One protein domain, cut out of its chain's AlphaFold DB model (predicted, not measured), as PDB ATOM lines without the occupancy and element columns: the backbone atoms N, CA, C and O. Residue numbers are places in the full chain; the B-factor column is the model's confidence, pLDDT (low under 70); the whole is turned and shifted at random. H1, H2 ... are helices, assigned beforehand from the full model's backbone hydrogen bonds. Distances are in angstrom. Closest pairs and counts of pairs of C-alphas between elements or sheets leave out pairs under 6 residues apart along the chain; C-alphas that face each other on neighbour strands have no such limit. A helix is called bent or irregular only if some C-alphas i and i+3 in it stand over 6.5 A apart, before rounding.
ATOM      1  N   ALA A  16     229.894 188.519 368.273       78.38
ATOM      2  CA  ALA A  16     231.343 188.353 368.261       78.38
ATOM      3  C   ALA A  16     232.043 189.480 369.037       78.38
ATOM      4  O   ALA A  16     232.980 189.212 369.778       78.38
ATOM      5  N   VAL A  17     231.602 190.733 368.899       82.81
ATOM      6  CA  VAL A  17     232.160 191.862 369.661       82.81
ATOM      7  C   VAL A  17     231.952 191.661 371.164       82.81
ATOM      8  O   VAL A  17     232.907 191.834 371.919       82.81
ATOM      9  N   ASP A  18     230.771 191.214 371.593       85.31
ATOM     10  CA  ASP A  18     230.476 190.938 373.004       85.31
ATOM     11  C   ASP A  18     231.358 189.816 373.571       85.31
ATOM     12  O   ASP A  18     231.930 189.949 374.656       85.31
ATOM     13  N   GLU A  19     231.546 188.730 372.815       85.94
ATOM     14  CA  GLU A  19     232.445 187.643 373.211       85.94
ATOM     15  C   GLU A  19     233.903 188.126 373.322       85.94
ATOM     16  O   GLU A  19     234.631 187.746 374.244       85.94
ATOM     17  N   PHE A  20     234.340 189.004 372.415       86.06
ATOM     18  CA  PHE A  20     235.663 189.627 372.479       86.06
ATOM     19  C   PHE A  20     235.809 190.557 373.685       86.06
ATOM     20  O   PHE A  20     236.837 190.515 374.362       86.06
ATOM     21  N   MET A  21     234.788 191.359 373.988       87.25
ATOM     22  CA  MET A  21     234.761 192.223 375.168       87.25
ATOM     23  C   MET A  21     234.849 191.404 376.458       87.25
ATOM     24  O   MET A  21     235.616 191.759 377.354       87.25
ATOM     25  N   LEU A  22     234.148 190.268 376.538       89.81
ATOM     26  CA  LEU A  22     234.259 189.349 377.670       89.81
ATOM     27  C   LEU A  22     235.694 188.823 377.821       89.81
ATOM     28  O   LEU A  22     236.266 188.903 378.907       89.81
ATOM     29  N   LYS A  23     236.305 188.337 376.732       88.81
ATOM     30  CA  LYS A  23     237.697 187.846 376.737       88.81
ATOM     31  C   LYS A  23     238.685 188.931 377.166       88.81
ATOM     32  O   LYS A  23     239.604 188.651 377.930       88.81
ATOM     33  N   PHE A  24     238.476 190.168 376.724       87.81
ATOM     34  CA  PHE A  24     239.281 191.317 377.125       87.81
ATOM     35  C   PHE A  24     239.183 191.604 378.629       87.81
ATOM     36  O   PHE A  24     240.212 191.729 379.293       87.81
ATOM     37  N   PHE A  25     237.971 191.646 379.189       88.88
ATOM     38  CA  PHE A  25     237.783 191.835 380.630       88.88
ATOM     39  C   PHE A  25     238.389 190.694 381.450       88.88
ATOM     40  O   PHE A  25     239.021 190.953 382.475       88.88
ATOM     41  N   VAL A  26     238.249 189.447 380.994       91.12
ATOM     42  CA  VAL A  26     238.879 188.287 381.640       91.12
ATOM     43  C   VAL A  26     240.403 188.418 381.619       91.12
ATOM     44  O   VAL A  26     241.032 188.234 382.657       91.12
ATOM     45  N   ALA A  27     241.002 188.793 380.485       87.06
ATOM     46  CA  ALA A  27     242.447 188.993 380.379       87.06
ATOM     47  C   ALA A  27     242.950 190.089 381.334       87.06
ATOM     48  O   ALA A  27     243.914 189.872 382.067       87.06
ATOM     49  N   LEU A  28     242.260 191.234 381.393       86.94
ATOM     50  CA  LEU A  28     242.576 192.309 382.338       86.94
ATOM     51  C   LEU A  28     242.483 191.847 383.794       86.94
ATOM     52  O   LEU A  28     243.351 192.177 384.603       86.94
ATOM     53  N   LEU A  29     241.447 191.076 384.131       89.75
ATOM     54  CA  LEU A  29     241.258 190.543 385.476       89.75
ATOM     55  C   LEU A  29     242.402 189.595 385.845       89.75
ATOM     56  O   LEU A  29     242.961 189.734 386.928       89.75
ATOM     57  N   VAL A  30     242.790 188.688 384.943       89.25
ATOM     58  CA  VAL A  30     243.907 187.756 385.161       89.25
ATOM     59  C   VAL A  30     245.212 188.507 385.410       89.25
ATOM     60  O   VAL A  30     245.883 188.206 386.392       89.25
ATOM     61  N   VAL A  31     245.545 189.510 384.591       84.94
ATOM     62  CA  VAL A  31     246.747 190.339 384.803       84.94
ATOM     63  C   VAL A  31     246.701 191.001 386.178       84.94
ATOM     64  O   VAL A  31     247.650 190.896 386.949       84.94
ATOM     65  N   MET A  32     245.569 191.617 386.529       85.50
ATOM     66  CA  MET A  32     245.414 192.293 387.814       85.50
ATOM     67  C   MET A  32     245.553 191.324 388.996       85.50
ATOM     68  O   MET A  32     246.171 191.677 389.997       85.50
ATOM     69  N   LEU A  33     245.015 190.107 388.875       89.56
ATOM     70  CA  LEU A  33     245.067 189.065 389.902       89.56
ATOM     71  C   LEU A  33     246.491 188.515 390.058       89.56
ATOM     72  O   LEU A  33     247.000 188.459 391.175       89.56
ATOM     73  N   VAL A  34     247.164 188.183 388.952       86.50
ATOM     74  CA  VAL A  34     248.553 187.698 388.956       86.50
ATOM     75  C   VAL A  34     249.484 188.739 389.572       86.50
ATOM     76  O   VAL A  34     250.224 188.412 390.496       86.50
ATOM     77  N   SER A  35     249.393 190.008 389.159       82.75
ATOM     78  CA  SER A  35     250.197 191.083 389.757       82.75
ATOM     79  C   SER A  35     249.952 191.229 391.262       82.75
ATOM     80  O   SER A  35     250.880 191.505 392.022       82.75
ATOM     81  N   PHE A  36     248.710 191.026 391.707       85.12
ATOM     82  CA  PHE A  36     248.356 191.085 393.120       85.12
ATOM     83  C   PHE A  36     249.005 189.974 393.943       85.12
ATOM     84  O   PHE A  36     249.475 190.219 395.055       85.12
ATOM     85  N   VAL A  37     249.016 188.759 393.391       86.56
ATOM     86  CA  VAL A  37     249.580 187.568 394.032       86.56
ATOM     87  C   VAL A  37     251.103 187.656 394.098       86.56
ATOM     88  O   VAL A  37     251.674 187.299 395.123       86.56
ATOM     89  N   THR A  38     251.753 188.162 393.049       82.81
ATOM     90  CA  THR A  38     253.220 188.190 392.970       82.81
ATOM     91  C   THR A  38     253.851 189.258 393.870       82.81
ATOM     92  O   THR A  38     254.833 188.968 394.544       82.81
ATOM     93  N   ILE A  39     253.301 190.481 393.911       79.88
ATOM     94  CA  ILE A  39     253.992 191.652 394.505       79.88
ATOM     95  C   ILE A  39     253.277 192.191 395.767       79.88
ATOM     96  O   ILE A  39     253.819 192.985 396.536       79.88
ATOM     97  N   GLY A  40     252.043 191.754 396.029       83.44
ATOM     98  CA  GLY A  40     251.279 192.114 397.225       83.44
ATOM     99  C   GLY A  40     250.438 193.395 397.112       83.44
ATOM    100  O   GLY A  40     250.434 194.113 396.111       83.44
ATOM    101  N   TRP A  41     249.689 193.697 398.182       83.62
ATOM    102  CA  TRP A  41     248.552 194.638 398.157       83.62
ATOM    103  C   TRP A  41     248.915 196.084 397.777       83.62
ATOM    104  O   TRP A  41     248.176 196.751 397.050       83.62
ATOM    105  N   ARG A  42     250.051 196.601 398.268       81.69
ATOM    106  CA  ARG A  42     250.435 198.010 398.054       81.69
ATOM    107  C   ARG A  42     250.859 198.285 396.616       81.69
ATOM    108  O   ARG A  42     250.490 199.318 396.067       81.69
ATOM    109  N   VAL A  43     251.616 197.368 396.019       80.31
ATOM    110  CA  VAL A  43     252.117 197.517 394.648       80.31
ATOM    111  C   VAL A  43     251.056 197.102 393.638       80.31
ATOM    112  O   VAL A  43     250.878 197.784 392.631       80.31
ATOM    113  N   GLY A  44     250.253 196.080 393.957       82.75
ATOM    114  CA  GLY A  44     249.103 195.684 393.146       82.75
ATOM    115  C   GLY A  44     248.118 196.835 392.904       82.75
ATOM    116  O   GLY A  44     247.609 196.984 391.797       82.75
ATOM    117  N   LEU A  45     247.910 197.719 393.889       85.94
ATOM    118  CA  LEU A  45     247.101 198.934 393.718       85.94
ATOM    119  C   LEU A  45     247.706 199.929 392.718       85.94
ATOM    120  O   LEU A  45     246.968 200.533 391.936       85.94
ATOM    121  N   VAL A  46     249.032 200.089 392.725       85.88
ATOM    122  CA  VAL A  46     249.745 200.957 391.775       85.88
ATOM    123  C   VAL A  46     249.602 200.408 390.355       85.88
ATOM    124  O   VAL A  46     249.270 201.163 389.444       85.88
ATOM    125  N   ILE A  47     249.748 199.094 390.176       84.38
ATOM    126  CA  ILE A  47     249.573 198.430 388.876       84.38
ATOM    127  C   ILE A  47     248.117 198.534 388.406       84.38
ATOM    128  O   ILE A  47     247.862 198.922 387.269       84.38
ATOM    129  N   ALA A  48     247.139 198.291 389.282       86.62
ATOM    130  CA  ALA A  48     245.720 198.424 388.943       86.62
ATOM    131  C   ALA A  48     245.326 199.859 388.544       86.62
ATOM    132  O   ALA A  48     244.382 200.057 387.770       86.62
ATOM    133  N   ALA A  49     246.016 200.872 389.077       88.38
ATOM    134  CA  ALA A  49     245.869 202.257 388.644       88.38
ATOM    135  C   ALA A  49     246.549 202.501 387.287       88.38
ATOM    136  O   ALA A  49     245.939 203.116 386.416       88.38
ATOM    137  N   ALA A  50     247.760 201.972 387.081       86.00
ATOM    138  CA  ALA A  50     248.491 202.080 385.820       86.00
ATOM    139  C   ALA A  50     247.711 201.461 384.649       86.00
ATOM    140  O   ALA A  50     247.524 202.118 383.629       86.00
ATOM    141  N   VAL A  51     247.160 200.257 384.826       87.81
ATOM    142  CA  VAL A  51     246.332 199.580 383.812       87.81
ATOM    143  C   VAL A  51     245.068 200.381 383.488       87.81
ATOM    144  O   VAL A  51     244.718 200.560 382.325       87.81
ATOM    145  N   ARG A  52     244.371 200.918 384.498       87.50
ATOM    146  CA  ARG A  52     243.196 201.773 384.248       87.50
ATOM    147  C   ARG A  52     243.562 203.057 383.508       87.50
ATOM    148  O   ARG A  52     242.803 203.499 382.650       87.50
ATOM    149  N   LEU A  53     244.717 203.639 383.821       90.19
ATOM    150  CA  LEU A  53     245.206 204.843 383.164       90.19
ATOM    151  C   LEU A  53     245.560 204.586 381.692       90.19
ATOM    152  O   LEU A  53     245.194 205.394 380.841       90.19
ATOM    153  N   THR A  54     246.212 203.462 381.368       87.69
ATOM    154  CA  THR A  54     246.544 203.118 379.973       87.69
ATOM    155  C   THR A  54     245.288 202.863 379.143       87.69
ATOM    156  O   THR A  54     245.186 203.368 378.026       87.69
ATOM    157  N   LEU A  55     244.285 202.177 379.701       87.88
ATOM    158  CA  LEU A  55     242.981 202.001 379.052       87.88
ATOM    159  C   LEU A  55     242.277 203.330 378.784       87.88
ATOM    160  O   LEU A  55     241.793 203.560 377.678       87.88
ATOM    161  N   ALA A  56     242.256 204.220 379.778       89.94
ATOM    162  CA  ALA A  56     241.684 205.548 379.615       89.94
ATOM    163  C   ALA A  56     242.399 206.331 378.503       89.94
ATOM    164  O   ALA A  56     241.737 206.926 377.655       89.94
ATOM    165  N   ALA A  57     243.733 206.280 378.457       89.25
ATOM    166  CA  ALA A  57     244.517 206.936 377.414       89.25
ATOM    167  C   ALA A  57     244.186 206.395 376.014       89.25
ATOM    168  O   ALA A  57     243.969 207.180 375.091       89.25
ATOM    169  N   VAL A  58     244.066 205.072 375.856       87.69
ATOM    170  CA  VAL A  58     243.641 204.466 374.584       87.69
ATOM    171  C   VAL A  58     242.250 204.944 374.187       87.69
ATOM    172  O   VAL A  58     242.056 205.341 373.040       87.69
ATOM    173  N   PHE A  59     241.284 204.939 375.107       86.56
ATOM    174  CA  PHE A  59     239.925 205.388 374.808       86.56
ATOM    175  C   PHE A  59     239.876 206.857 374.393       86.56
ATOM    176  O   PHE A  59     239.156 207.194 373.455       86.56
ATOM    177  N   VAL A  60     240.684 207.717 375.016       90.50
ATOM    178  CA  VAL A  60     240.815 209.125 374.617       90.50
ATOM    179  C   VAL A  60     241.367 209.248 373.195       90.50
ATOM    180  O   VAL A  60     240.799 209.972 372.381       90.50
ATOM    181  N   VAL A  61     242.433 208.516 372.858       88.44
ATOM    182  CA  VAL A  61     243.018 208.527 371.503       88.44
ATOM    183  C   VAL A  61     242.034 207.984 370.466       88.44
ATOM    184  O   VAL A  61     241.915 208.518 369.361       88.44
ATOM    185  N   MET A  62     241.298 206.937 370.818       86.69
ATOM    186  CA  MET A  62     240.316 206.299 369.950       86.69
ATOM    187  C   MET A  62     239.114 207.216 369.692       86.69
ATOM    188  O   MET A  62     238.705 207.361 368.540       86.69
ATOM    189  N   ALA A  63     238.636 207.912 370.729       87.19
ATOM    190  CA  ALA A  63     237.616 208.951 370.618       87.19
ATOM    191  C   ALA A  63     238.096 210.133 369.760       87.19
ATOM    192  O   ALA A  63     237.358 210.597 368.895       87.19
ATOM    193  N   ALA A  64     239.348 210.574 369.929       90.50
ATOM    194  CA  ALA A  64     239.936 211.647 369.125       90.50
ATOM    195  C   ALA A  64     240.106 211.266 367.641       90.50
ATOM    196  O   ALA A  64     239.985 212.117 366.766       90.50
ATOM    197  N   THR A  65     240.358 209.986 367.349       86.06
ATOM    198  CA  THR A  65     240.539 209.467 365.978       86.06
ATOM    199  C   THR A  65     239.214 209.014 365.339       86.06
ATOM    200  O   THR A  65     239.193 208.633 364.171       86.06
ATOM    201  N   GLY A  66     238.103 209.017 366.086       82.31
ATOM    202  CA  GLY A  66     236.791 208.567 365.605       82.31
ATOM    203  C   GLY A  66     236.717 207.072 365.263       82.31
ATOM    204  O   GLY A  66     235.908 206.676 364.425       82.31
ATOM    205  N   LYS A  67     237.575 206.231 365.859       78.81
ATOM    206  CA  LYS A  67     237.573 204.777 365.622       78.81
ATOM    207  C   LYS A  67     236.542 204.077 366.514       78.81
ATOM    208  O   LYS A  67     236.489 204.337 367.711       78.81
ATOM    209  N   ASN A  68     235.783 203.143 365.940       79.81
ATOM    210  CA  ASN A  68     234.801 202.330 366.663       79.81
ATOM    211  C   ASN A  68     235.404 201.024 367.200       79.81
ATOM    212  O   ASN A  68     236.444 200.554 366.733       79.81
ATOM    213  N   PHE A  69     234.737 200.441 368.199       78.19
ATOM    214  CA  PHE A  69     235.085 199.129 368.740       78.19
ATOM    215  C   PHE A  69     234.586 198.017 367.827       78.19
ATOM    216  O   PHE A  69     233.499 197.478 368.013       78.19
ATOM    217  N   ASP A  70     235.419 197.650 366.861       83.00
ATOM    218  CA  ASP A  70     235.181 196.495 366.004       83.00
ATOM    219  C   ASP A  70     236.062 195.314 366.413       83.00
ATOM    220  O   ASP A  70     237.130 195.483 367.007       83.00
ATOM    221  N   ARG A  71     235.664 194.096 366.026       81.19
ATOM    222  CA  ARG A  71     236.413 192.857 366.311       81.19
ATOM    223  C   ARG A  71     237.892 192.942 365.918       81.19
ATOM    224  O   ARG A  71     238.743 192.416 366.623       81.19
ATOM    225  N   ILE A  72     238.198 193.602 364.799       81.44
ATOM    226  CA  ILE A  72     239.575 193.786 364.315       81.44
ATOM    227  C   ILE A  72     240.344 194.729 365.247       81.44
ATOM    228  O   ILE A  72     241.463 194.419 365.643       81.44
ATOM    229  N   THR A  73     239.730 195.848 365.642       83.50
ATOM    230  CA  THR A  73     240.345 196.826 366.546       83.50
ATOM    231  C   THR A  73     240.541 196.258 367.945       83.50
ATOM    232  O   THR A  73     241.628 196.390 368.496       83.50
ATOM    233  N   LEU A  74     239.543 195.559 368.491       83.25
ATOM    234  CA  LEU A  74     239.669 194.834 369.757       83.25
ATOM    235  C   LEU A  74     240.737 193.735 369.661       83.25
ATOM    236  O   LEU A  74     241.572 193.615 370.553       83.25
ATOM    237  N   GLY A  75     240.770 192.992 368.552       82.88
ATOM    238  CA  GLY A  75     241.761 191.946 368.297       82.88
ATOM    239  C   GLY A  75     243.204 192.455 368.265       82.88
ATOM    240  O   GLY A  75     244.090 191.772 368.768       82.88
ATOM    241  N   SER A  76     243.451 193.663 367.744       82.06
ATOM    242  CA  SER A  76     244.775 194.299 367.816       82.06
ATOM    243  C   SER A  76     245.051 194.971 369.162       82.06
ATOM    244  O   SER A  76     246.202 195.080 369.571       82.06
ATOM    245  N   LEU A  77     244.006 195.435 369.853       83.06
ATOM    246  CA  LEU A  77     244.139 196.223 371.074       83.06
ATOM    247  C   LEU A  77     244.557 195.376 372.285       83.06
ATOM    248  O   LEU A  77     245.402 195.812 373.057       83.06
ATOM    249  N   ILE A  78     243.997 194.171 372.441       83.62
ATOM    250  CA  ILE A  78     244.296 193.268 373.567       83.62
ATOM    251  C   ILE A  78     245.806 192.958 373.684       83.62
ATOM    252  O   ILE A  78     246.378 193.248 374.737       83.62
ATOM    253  N   PRO A  79     246.484 192.414 372.649       83.31
ATOM    254  CA  PRO A  79     247.915 192.124 372.736       83.31
ATOM    255  C   PRO A  79     248.760 193.398 372.852       83.31
ATOM    256  O   PRO A  79     249.728 193.409 373.606       83.31
ATOM    257  N   ALA A  80     248.377 194.486 372.173       83.44
ATOM    258  CA  ALA A  80     249.097 195.757 372.251       83.44
ATOM    259  C   ALA A  80     249.082 196.351 373.669       83.44
ATOM    260  O   ALA A  80     250.107 196.826 374.151       83.44
ATOM    261  N   LEU A  81     247.940 196.294 374.357       84.69
ATOM    262  CA  LEU A  81     247.832 196.718 375.752       84.69
ATOM    263  C   LEU A  81     248.647 195.829 376.688       84.69
ATOM    264  O   LEU A  81     249.280 196.352 377.599       84.69
ATOM    265  N   GLY A  82     248.638 194.512 376.466       84.06
ATOM    266  CA  GLY A  82     249.453 193.573 377.239       84.06
ATOM    267  C   GLY A  82     250.935 193.929 377.166       84.06
ATOM    268  O   GLY A  82     251.570 194.085 378.200       84.06
ATOM    269  N   LEU A  83     251.439 194.169 375.954       85.06
ATOM    270  CA  LEU A  83     252.825 194.579 375.713       85.06
ATOM    271  C   LEU A  83     253.149 195.947 376.332       85.06
ATOM    272  O   LEU A  83     254.199 196.117 376.937       85.06
ATOM    273  N   LEU A  84     252.232 196.916 376.232       82.94
ATOM    274  CA  LEU A  84     252.422 198.249 376.816       82.94
ATOM    275  C   LEU A  84     252.497 198.211 378.350       82.94
ATOM    276  O   LEU A  84     253.229 198.983 378.967       82.94
ATOM    277  N   VAL A  85     251.687 197.355 378.970       83.38
ATOM    278  CA  VAL A  85     251.608 197.230 380.426       83.38
ATOM    279  C   VAL A  85     252.770 196.401 380.976       83.38
ATOM    280  O   VAL A  85     253.233 196.707 382.071       83.38
ATOM    281  N   ASP A  86     253.262 195.408 380.235       85.31
ATOM    282  CA  ASP A  86     254.354 194.523 380.660       85.31
ATOM    283  C   ASP A  86     255.633 195.303 381.005       85.31
ATOM    284  O   ASP A  86     256.141 195.222 382.127       85.31
ATOM    285  N   ASP A  87     256.067 196.187 380.101       85.75
ATOM    286  CA  ASP A  87     257.222 197.065 380.314       85.75
ATOM    287  C   ASP A  87     257.043 197.948 381.569       85.75
ATOM    288  O   ASP A  87     257.959 198.121 382.382       85.75
ATOM    289  N   ALA A  88     255.838 198.489 381.774       83.19
ATOM    290  CA  ALA A  88     255.535 199.311 382.944       83.19
ATOM    291  C   ALA A  88     255.543 198.497 384.251       83.19
ATOM    292  O   ALA A  88     256.016 198.997 385.276       83.19
ATOM    293  N   ILE A  89     255.046 197.257 384.227       85.56
ATOM    294  CA  ILE A  89     255.041 196.359 385.387       85.56
ATOM    295  C   ILE A  89     256.476 196.030 385.798       85.56
ATOM    296  O   ILE A  89     256.814 196.235 386.964       85.56
ATOM    297  N   ILE A  90     257.331 195.604 384.862       86.94
ATOM    298  CA  ILE A  90     258.725 195.229 385.155       86.94
ATOM    299  C   ILE A  90     259.507 196.425 385.720       86.94
ATOM    300  O   ILE A  90     260.286 196.284 386.667       86.94
ATOM    301  N   ALA A  91     259.280 197.635 385.194       85.69
ATOM    302  CA  ALA A  91     259.911 198.846 385.715       85.69
ATOM    303  C   ALA A  91     259.505 199.145 387.172       85.69
ATOM    304  O   ALA A  91     260.357 199.494 387.994       85.69
ATOM    305  N   ILE A  92     258.217 198.997 387.502       84.44
ATOM    306  CA  ILE A  92     257.704 199.197 388.865       84.44
ATOM    307  C   ILE A  92     258.219 198.101 389.801       84.44
ATOM    308  O   ILE A  92     258.679 198.416 390.898       84.44
ATOM    309  N   GLU A  93     258.175 196.840 389.376       85.31
ATOM    310  CA  GLU A  93     258.649 195.690 390.148       85.31
ATOM    311  C   GLU A  93     260.119 195.864 390.535       85.31
ATOM    312  O   GLU A  93     260.469 195.799 391.712       85.31
ATOM    313  N   MET A  94     260.969 196.214 389.572       85.81
ATOM    314  CA  MET A  94     262.397 196.411 389.814       85.81
ATOM    315  C   MET A  94     262.693 197.641 390.675       85.81
ATOM    316  O   MET A  94     263.629 197.624 391.476       85.81
ATOM    317  N   MET A  95     261.881 198.699 390.573       84.88
ATOM    318  CA  MET A  95     261.983 199.845 391.476       84.88
ATOM    319  C   MET A  95     261.631 199.457 392.919       84.88
ATOM    320  O   MET A  95     262.341 199.859 393.842       84.88
ATOM    321  N   VAL A  96     260.562 198.682 393.123       84.44
ATOM    322  CA  VAL A  96     260.144 198.218 394.454       84.44
ATOM    323  C   VAL A  96     261.182 197.266 395.037       84.44
ATOM    324  O   VAL A  96     261.619 197.484 396.163       84.44
ATOM    325  N   LEU A  97     261.650 196.293 394.257       85.88
ATOM    326  CA  LEU A  97     262.646 195.316 394.687       85.88
ATOM    327  C   LEU A  97     263.948 195.999 395.140       85.88
ATOM    328  O   LEU A  97     264.485 195.691 396.200       85.88
ATOM    329  N   LYS A  98     264.414 197.028 394.417       85.56
ATOM    330  CA  LYS A  98     265.587 197.817 394.843       85.56
ATOM    331  C   LYS A  98     265.318 198.657 396.091       85.56
ATOM    332  O   LYS A  98     266.219 198.853 396.904       85.56
ATOM    333  N   MET A  99     264.095 199.152 396.275       84.75
ATOM    334  CA  MET A  99     263.719 199.834 397.517       84.75
ATOM    335  C   MET A  99     263.688 198.877 398.718       84.75
ATOM    336  O   MET A  99     264.045 199.295 399.818       84.75
ATOM    337  N   GLU A 100     263.313 197.613 398.516       83.94
ATOM    338  CA  GLU A 100     263.357 196.562 399.544       83.94
ATOM    339  C   GLU A 100     264.793 196.145 399.894       83.94
ATOM    340  O   GLU A 100     265.095 195.920 401.063       83.94
ATOM    341  N   GLU A 101     265.715 196.168 398.925       85.12
ATOM    342  CA  GLU A 101     267.162 195.999 399.144       85.12
ATOM    343  C   GLU A 101     267.830 197.187 399.878       85.12
ATOM    344  O   GLU A 101     269.040 197.187 400.108       85.12
ATOM    345  N   GLY A 102     267.063 198.218 400.254       84.06
ATOM    346  CA  GLY A 102     267.535 199.356 401.048       84.06
ATOM    347  C   GLY A 102     267.936 200.592 400.239       84.06
ATOM    348  O   GLY A 102     268.426 201.570 400.813       84.06
ATOM    349  N   TYR A 103     267.712 200.614 398.920       83.88
ATOM    350  CA  TYR A 103     267.984 201.805 398.117       83.88
ATOM    351  C   TYR A 103     266.955 202.905 398.405       83.88
ATOM    352  O   TYR A 103     265.741 202.697 398.452       83.88
ATOM    353  N   ARG A 104     267.434 204.148 398.520       84.75
ATOM    354  CA  ARG A 104     266.568 205.337 398.551       84.75
ATOM    355  C   ARG A 104     265.783 205.431 397.235       84.75
ATOM    356  O   ARG A 104     266.364 205.209 396.180       84.75
ATOM    357  N   ARG A 105     264.516 205.870 397.272       80.75
ATOM    358  CA  ARG A 105     263.614 205.986 396.094       80.75
ATOM    359  C   ARG A 105     264.283 206.527 394.821       80.75
ATOM    360  O   ARG A 105     264.117 205.952 393.757       80.75
ATOM    361  N   VAL A 106     265.060 207.606 394.950       83.06
ATOM    362  CA  VAL A 106     265.753 208.259 393.822       83.06
ATOM    363  C   VAL A 106     266.900 207.401 393.269       83.06
ATOM    364  O   VAL A 106     267.123 207.354 392.062       83.06
ATOM    365  N   ALA A 107     267.618 206.697 394.146       79.81
ATOM    366  CA  ALA A 107     268.671 205.771 393.743       79.81
ATOM    367  C   ALA A 107     268.075 204.512 393.090       79.81
ATOM    368  O   ALA A 107     268.590 204.056 392.074       79.81
ATOM    369  N   ALA A 108     266.949 204.013 393.612       79.31
ATOM    370  CA  ALA A 108     266.218 202.889 393.033       79.31
ATOM    371  C   ALA A 108     265.701 203.205 391.619       79.31
ATOM    372  O   ALA A 108     265.879 202.394 390.715       79.31
ATOM    373  N   SER A 109     265.142 204.401 391.387       79.00
ATOM    374  CA  SER A 109     264.686 204.809 390.049       79.00
ATOM    375  C   SER A 109     265.835 204.972 389.048       79.00
ATOM    376  O   SER A 109     265.701 204.578 387.892       79.00
ATOM    377  N   ALA A 110     266.979 205.518 389.479       82.94
ATOM    378  CA  ALA A 110     268.156 205.646 388.615       82.94
ATOM    379  C   ALA A 110     268.757 204.272 388.257       82.94
ATOM    380  O   ALA A 110     269.158 204.037 387.114       82.94
ATOM    381  N   TYR A 111     268.776 203.345 389.219       81.00
ATOM    382  CA  TYR A 111     269.212 201.971 388.992       81.00
ATOM    383  C   TYR A 111     268.283 201.238 388.018       81.00
ATOM    384  O   TYR A 111     268.753 200.704 387.016       81.00
ATOM    385  N   ALA A 112     266.968 201.280 388.265       79.25
ATOM    386  CA  ALA A 112     265.970 200.658 387.398       79.25
ATOM    387  C   ALA A 112     266.082 201.171 385.955       79.25
ATOM    388  O   ALA A 112     266.094 200.377 385.021       79.25
ATOM    389  N   TRP A 113     266.262 202.482 385.764       81.31
ATOM    390  CA  TRP A 113     266.448 203.055 384.432       81.31
ATOM    391  C   TRP A 113     267.732 202.564 383.750       81.31
ATOM    392  O   TRP A 113     267.695 202.089 382.617       81.31
ATOM    393  N   SER A 114     268.878 202.656 384.427       83.75
ATOM    394  CA  SER A 114     270.177 202.316 383.826       83.75
ATOM    395  C   SER A 114     270.330 200.834 383.472       83.75
ATOM    396  O   SER A 114     270.989 200.526 382.484       83.75
ATOM    397  N   HIS A 115     269.722 199.928 384.243       82.19
ATOM    398  CA  HIS A 115     269.854 198.486 384.027       82.19
ATOM    399  C   HIS A 115     268.727 197.886 383.175       82.19
ATOM    400  O   HIS A 115     268.999 196.974 382.398       82.19
ATOM    401  N   ASN A 116     267.493 198.403 383.253       84.31
ATOM    402  CA  ASN A 116     266.367 197.825 382.504       84.31
ATOM    403  C   ASN A 116     266.064 198.522 381.179       84.31
ATOM    404  O   ASN A 116     265.415 197.916 380.332       84.31
ATOM    405  N   SER A 117     266.542 199.749 380.945       83.75
ATOM    406  CA  SER A 117     266.225 200.467 379.698       83.75
ATOM    407  C   SER A 117     266.680 199.718 378.443       83.75
ATOM    408  O   SER A 117     265.928 199.652 377.475       83.75
ATOM    409  N   ALA A 118     267.868 199.104 378.454       86.00
ATOM    410  CA  ALA A 118     268.358 198.331 377.314       86.00
ATOM    411  C   ALA A 118     267.527 197.051 377.051       86.00
ATOM    412  O   ALA A 118     267.092 196.868 375.911       86.00
ATOM    413  N   PRO A 119     267.238 196.197 378.056       88.19
ATOM    414  CA  PRO A 119     266.315 195.070 377.896       88.19
ATOM    415  C   PRO A 119     264.918 195.464 377.406       88.19
ATOM    416  O   PRO A 119     264.408 194.844 376.475       88.19
ATOM    417  N   MET A 120     264.324 196.511 377.985       87.88
ATOM    418  CA  MET A 120     262.972 196.962 377.635       87.88
ATOM    419  C   MET A 120     262.919 197.474 376.193       87.88
ATOM    420  O   MET A 120     262.080 197.042 375.412       87.88
ATOM    421  N   LEU A 121     263.889 198.302 375.785       89.12
ATOM    422  CA  LEU A 121     263.982 198.770 374.400       89.12
ATOM    423  C   LEU A 121     264.179 197.619 373.412       89.12
ATOM    424  O   LEU A 121     263.585 197.630 372.337       89.12
ATOM    425  N   SER A 122     264.988 196.620 373.769       91.19
ATOM    426  CA  SER A 122     265.163 195.422 372.947       91.19
ATOM    427  C   SER A 122     263.841 194.663 372.784       91.19
ATOM    428  O   SER A 122     263.472 194.316 371.663       91.19
ATOM    429  N   SER A 123     263.079 194.487 373.869       86.38
ATOM    430  CA  SER A 123     261.748 193.865 373.842       86.38
ATOM    431  C   SER A 123     260.779 194.623 372.927       86.38
ATOM    432  O   SER A 123     260.149 194.031 372.043       86.38
ATOM    433  N   THR A 124     260.720 195.954 373.058       88.31
ATOM    434  CA  THR A 124     259.888 196.803 372.199       88.31
ATOM    435  C   THR A 124     260.313 196.706 370.731       88.31
ATOM    436  O   THR A 124     259.457 196.612 369.855       88.31
ATOM    437  N   LEU A 125     261.619 196.693 370.437       90.50
ATOM    438  CA  LEU A 125     262.137 196.561 369.071       90.50
ATOM    439  C   LEU A 125     261.801 195.199 368.460       90.50
ATOM    440  O   LEU A 125     261.327 195.145 367.328       90.50
ATOM    441  N   VAL A 126     261.994 194.108 369.205       90.31
ATOM    442  CA  VAL A 126     261.634 192.752 368.762       90.31
ATOM    443  C   VAL A 126     260.138 192.666 368.482       90.31
ATOM    444  O   VAL A 126     259.731 192.122 367.458       90.31
ATOM    445  N   THR A 127     259.320 193.263 369.343       85.88
ATOM    446  CA  THR A 127     257.869 193.331 369.162       85.88
ATOM    447  C   THR A 127     257.505 194.158 367.930       85.88
ATOM    448  O   THR A 127     256.713 193.712 367.105       85.88
ATOM    449  N   ALA A 128     258.112 195.331 367.744       85.75
ATOM    450  CA  ALA A 128     257.880 196.173 366.574       85.75
ATOM    451  C   ALA A 128     258.247 195.448 365.273       85.75
ATOM    452  O   ALA A 128     257.481 195.503 364.317       85.75
ATOM    453  N   VAL A 129     259.367 194.718 365.249       90.00
ATOM    454  CA  VAL A 129     259.777 193.880 364.112       90.00
ATOM    455  C   VAL A 129     258.833 192.687 363.924       90.00
ATOM    456  O   VAL A 129     258.473 192.375 362.795       90.00
ATOM    457  N   GLY A 130     258.368 192.049 365.000       86.81
ATOM    458  CA  GLY A 130     257.426 190.926 364.936       86.81
ATOM    459  C   GLY A 130     256.030 191.322 364.442       86.81
ATOM    460  O   GLY A 130     255.394 190.563 363.715       86.81
ATOM    461  N   PHE A 131     255.567 192.529 364.780       81.75
ATOM    462  CA  PHE A 131     254.303 193.096 364.299       81.75
ATOM    463  C   PHE A 131     254.451 193.906 363.003       81.75
ATOM    464  O   PHE A 131     253.437 194.284 362.411       81.75
ATOM    465  N   MET A 132     255.683 194.133 362.533       84.75
ATOM    466  CA  MET A 132     255.965 194.834 361.281       84.75
ATOM    467  C   MET A 132     255.211 194.189 360.105       84.75
ATOM    468  O   MET A 132     254.461 194.912 359.449       84.75
ATOM    469  N   PRO A 133     255.260 192.858 359.876       79.69
ATOM    470  CA  PRO A 133     254.498 192.234 358.796       79.69
ATOM    471  C   PRO A 133     252.997 192.493 358.908       79.69
ATOM    472  O   PRO A 133     252.376 192.837 357.918       79.69
ATOM    473  N   THR A 134     252.405 192.426 360.101       73.44
ATOM    474  CA  THR A 134     250.963 192.665 360.305       73.44
ATOM    475  C   THR A 134     250.553 194.106 359.983       73.44
ATOM    476  O   THR A 134     249.452 194.338 359.488       73.44
ATOM    477  N   GLY A 135     251.434 195.080 360.235       68.31
ATOM    478  CA  GLY A 135     251.224 196.477 359.846       68.31
ATOM    479  C   GLY A 135     251.393 196.721 358.342       68.31
ATOM    480  O   GLY A 135     250.689 197.559 357.778       68.31
TER     481      GLY A 135
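This is residues 16 to 135 of the 158 residues of the protein "Multidrug resistance protein MdtB" of Paraburkholderia rhynchosiae (UniProt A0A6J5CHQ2). H4, the longest helix by residues, packs with a kink along one side of H3, the middle helix of four long ones that run alternately back and forth. On other sides of H3 lie H1, side by side with it and running the same way at a tilt of 7 degrees, and H2, which splays away until its last turns, residues 60 to 65, stick out. The printed part has 120 residues, all helix by class, with four named helices in the order H1 H2 H3 H4 and no named strand. It is only just compact, close to loose, with a radius of gyration of the C-alphas of 16.3 A and an elongated outline of 50 by 32 by 24 A.

Find C-alpha 105 at (263.614, 205.986, 396.094); from there H4, residues 105 to 135, runs 39.5 A to C-alpha 135 at (251.224, 196.477, 359.846). It has a kink of 44 degrees near residue 117 and is only just irregular, C-alphas 130 and 133 being 6.9 A apart. H3, residues 71 to 100, is 42.9 A long and neither bent nor irregular, but only just: C-alphas 76 and 79 are 6.2 A apart. H2, residues 41 to 65, covers 36.3 A. H1, residues 16 to 39, covers 34.8 A from C-alpha 16 at (231.343, 188.353, 368.261).

Look first at H3, the hub. With residues 87 to 99 alone it touches H4, opposite ways at a shallow tilt of 21 degrees; the closest C-alphas, of Lys 98 and Ala 108, are 5.4 A apart. H1, H2 and H3 form an up and down bundle, each running against the one before. H1 touches H3 at a shallow tilt of 7 degrees, closest at the C-alphas of Val 17 and Arg 71, 5.5 A. Residues 47 to 55 alone of H2 touch residues 81 to 89 of H3, at 34.7 degrees, only just short of steep; the closest C-alphas are those of Val 51 and Val 85, 6.7 A. H4 is apart from H1 and H2. Every O i to N i+4 pair is within hydrogen-bond range in H1, against 20 of 21 in H2, 23 of 26 in H3 and 23 of 27 in H4.

The C-alphas farthest apart, of Ala 16 and Gly 102, are 50.1 A apart. The printed part has no cut, and its three links are tight. Mean pLDDT of the printed part is 84.8; residue 135 alone is under 70.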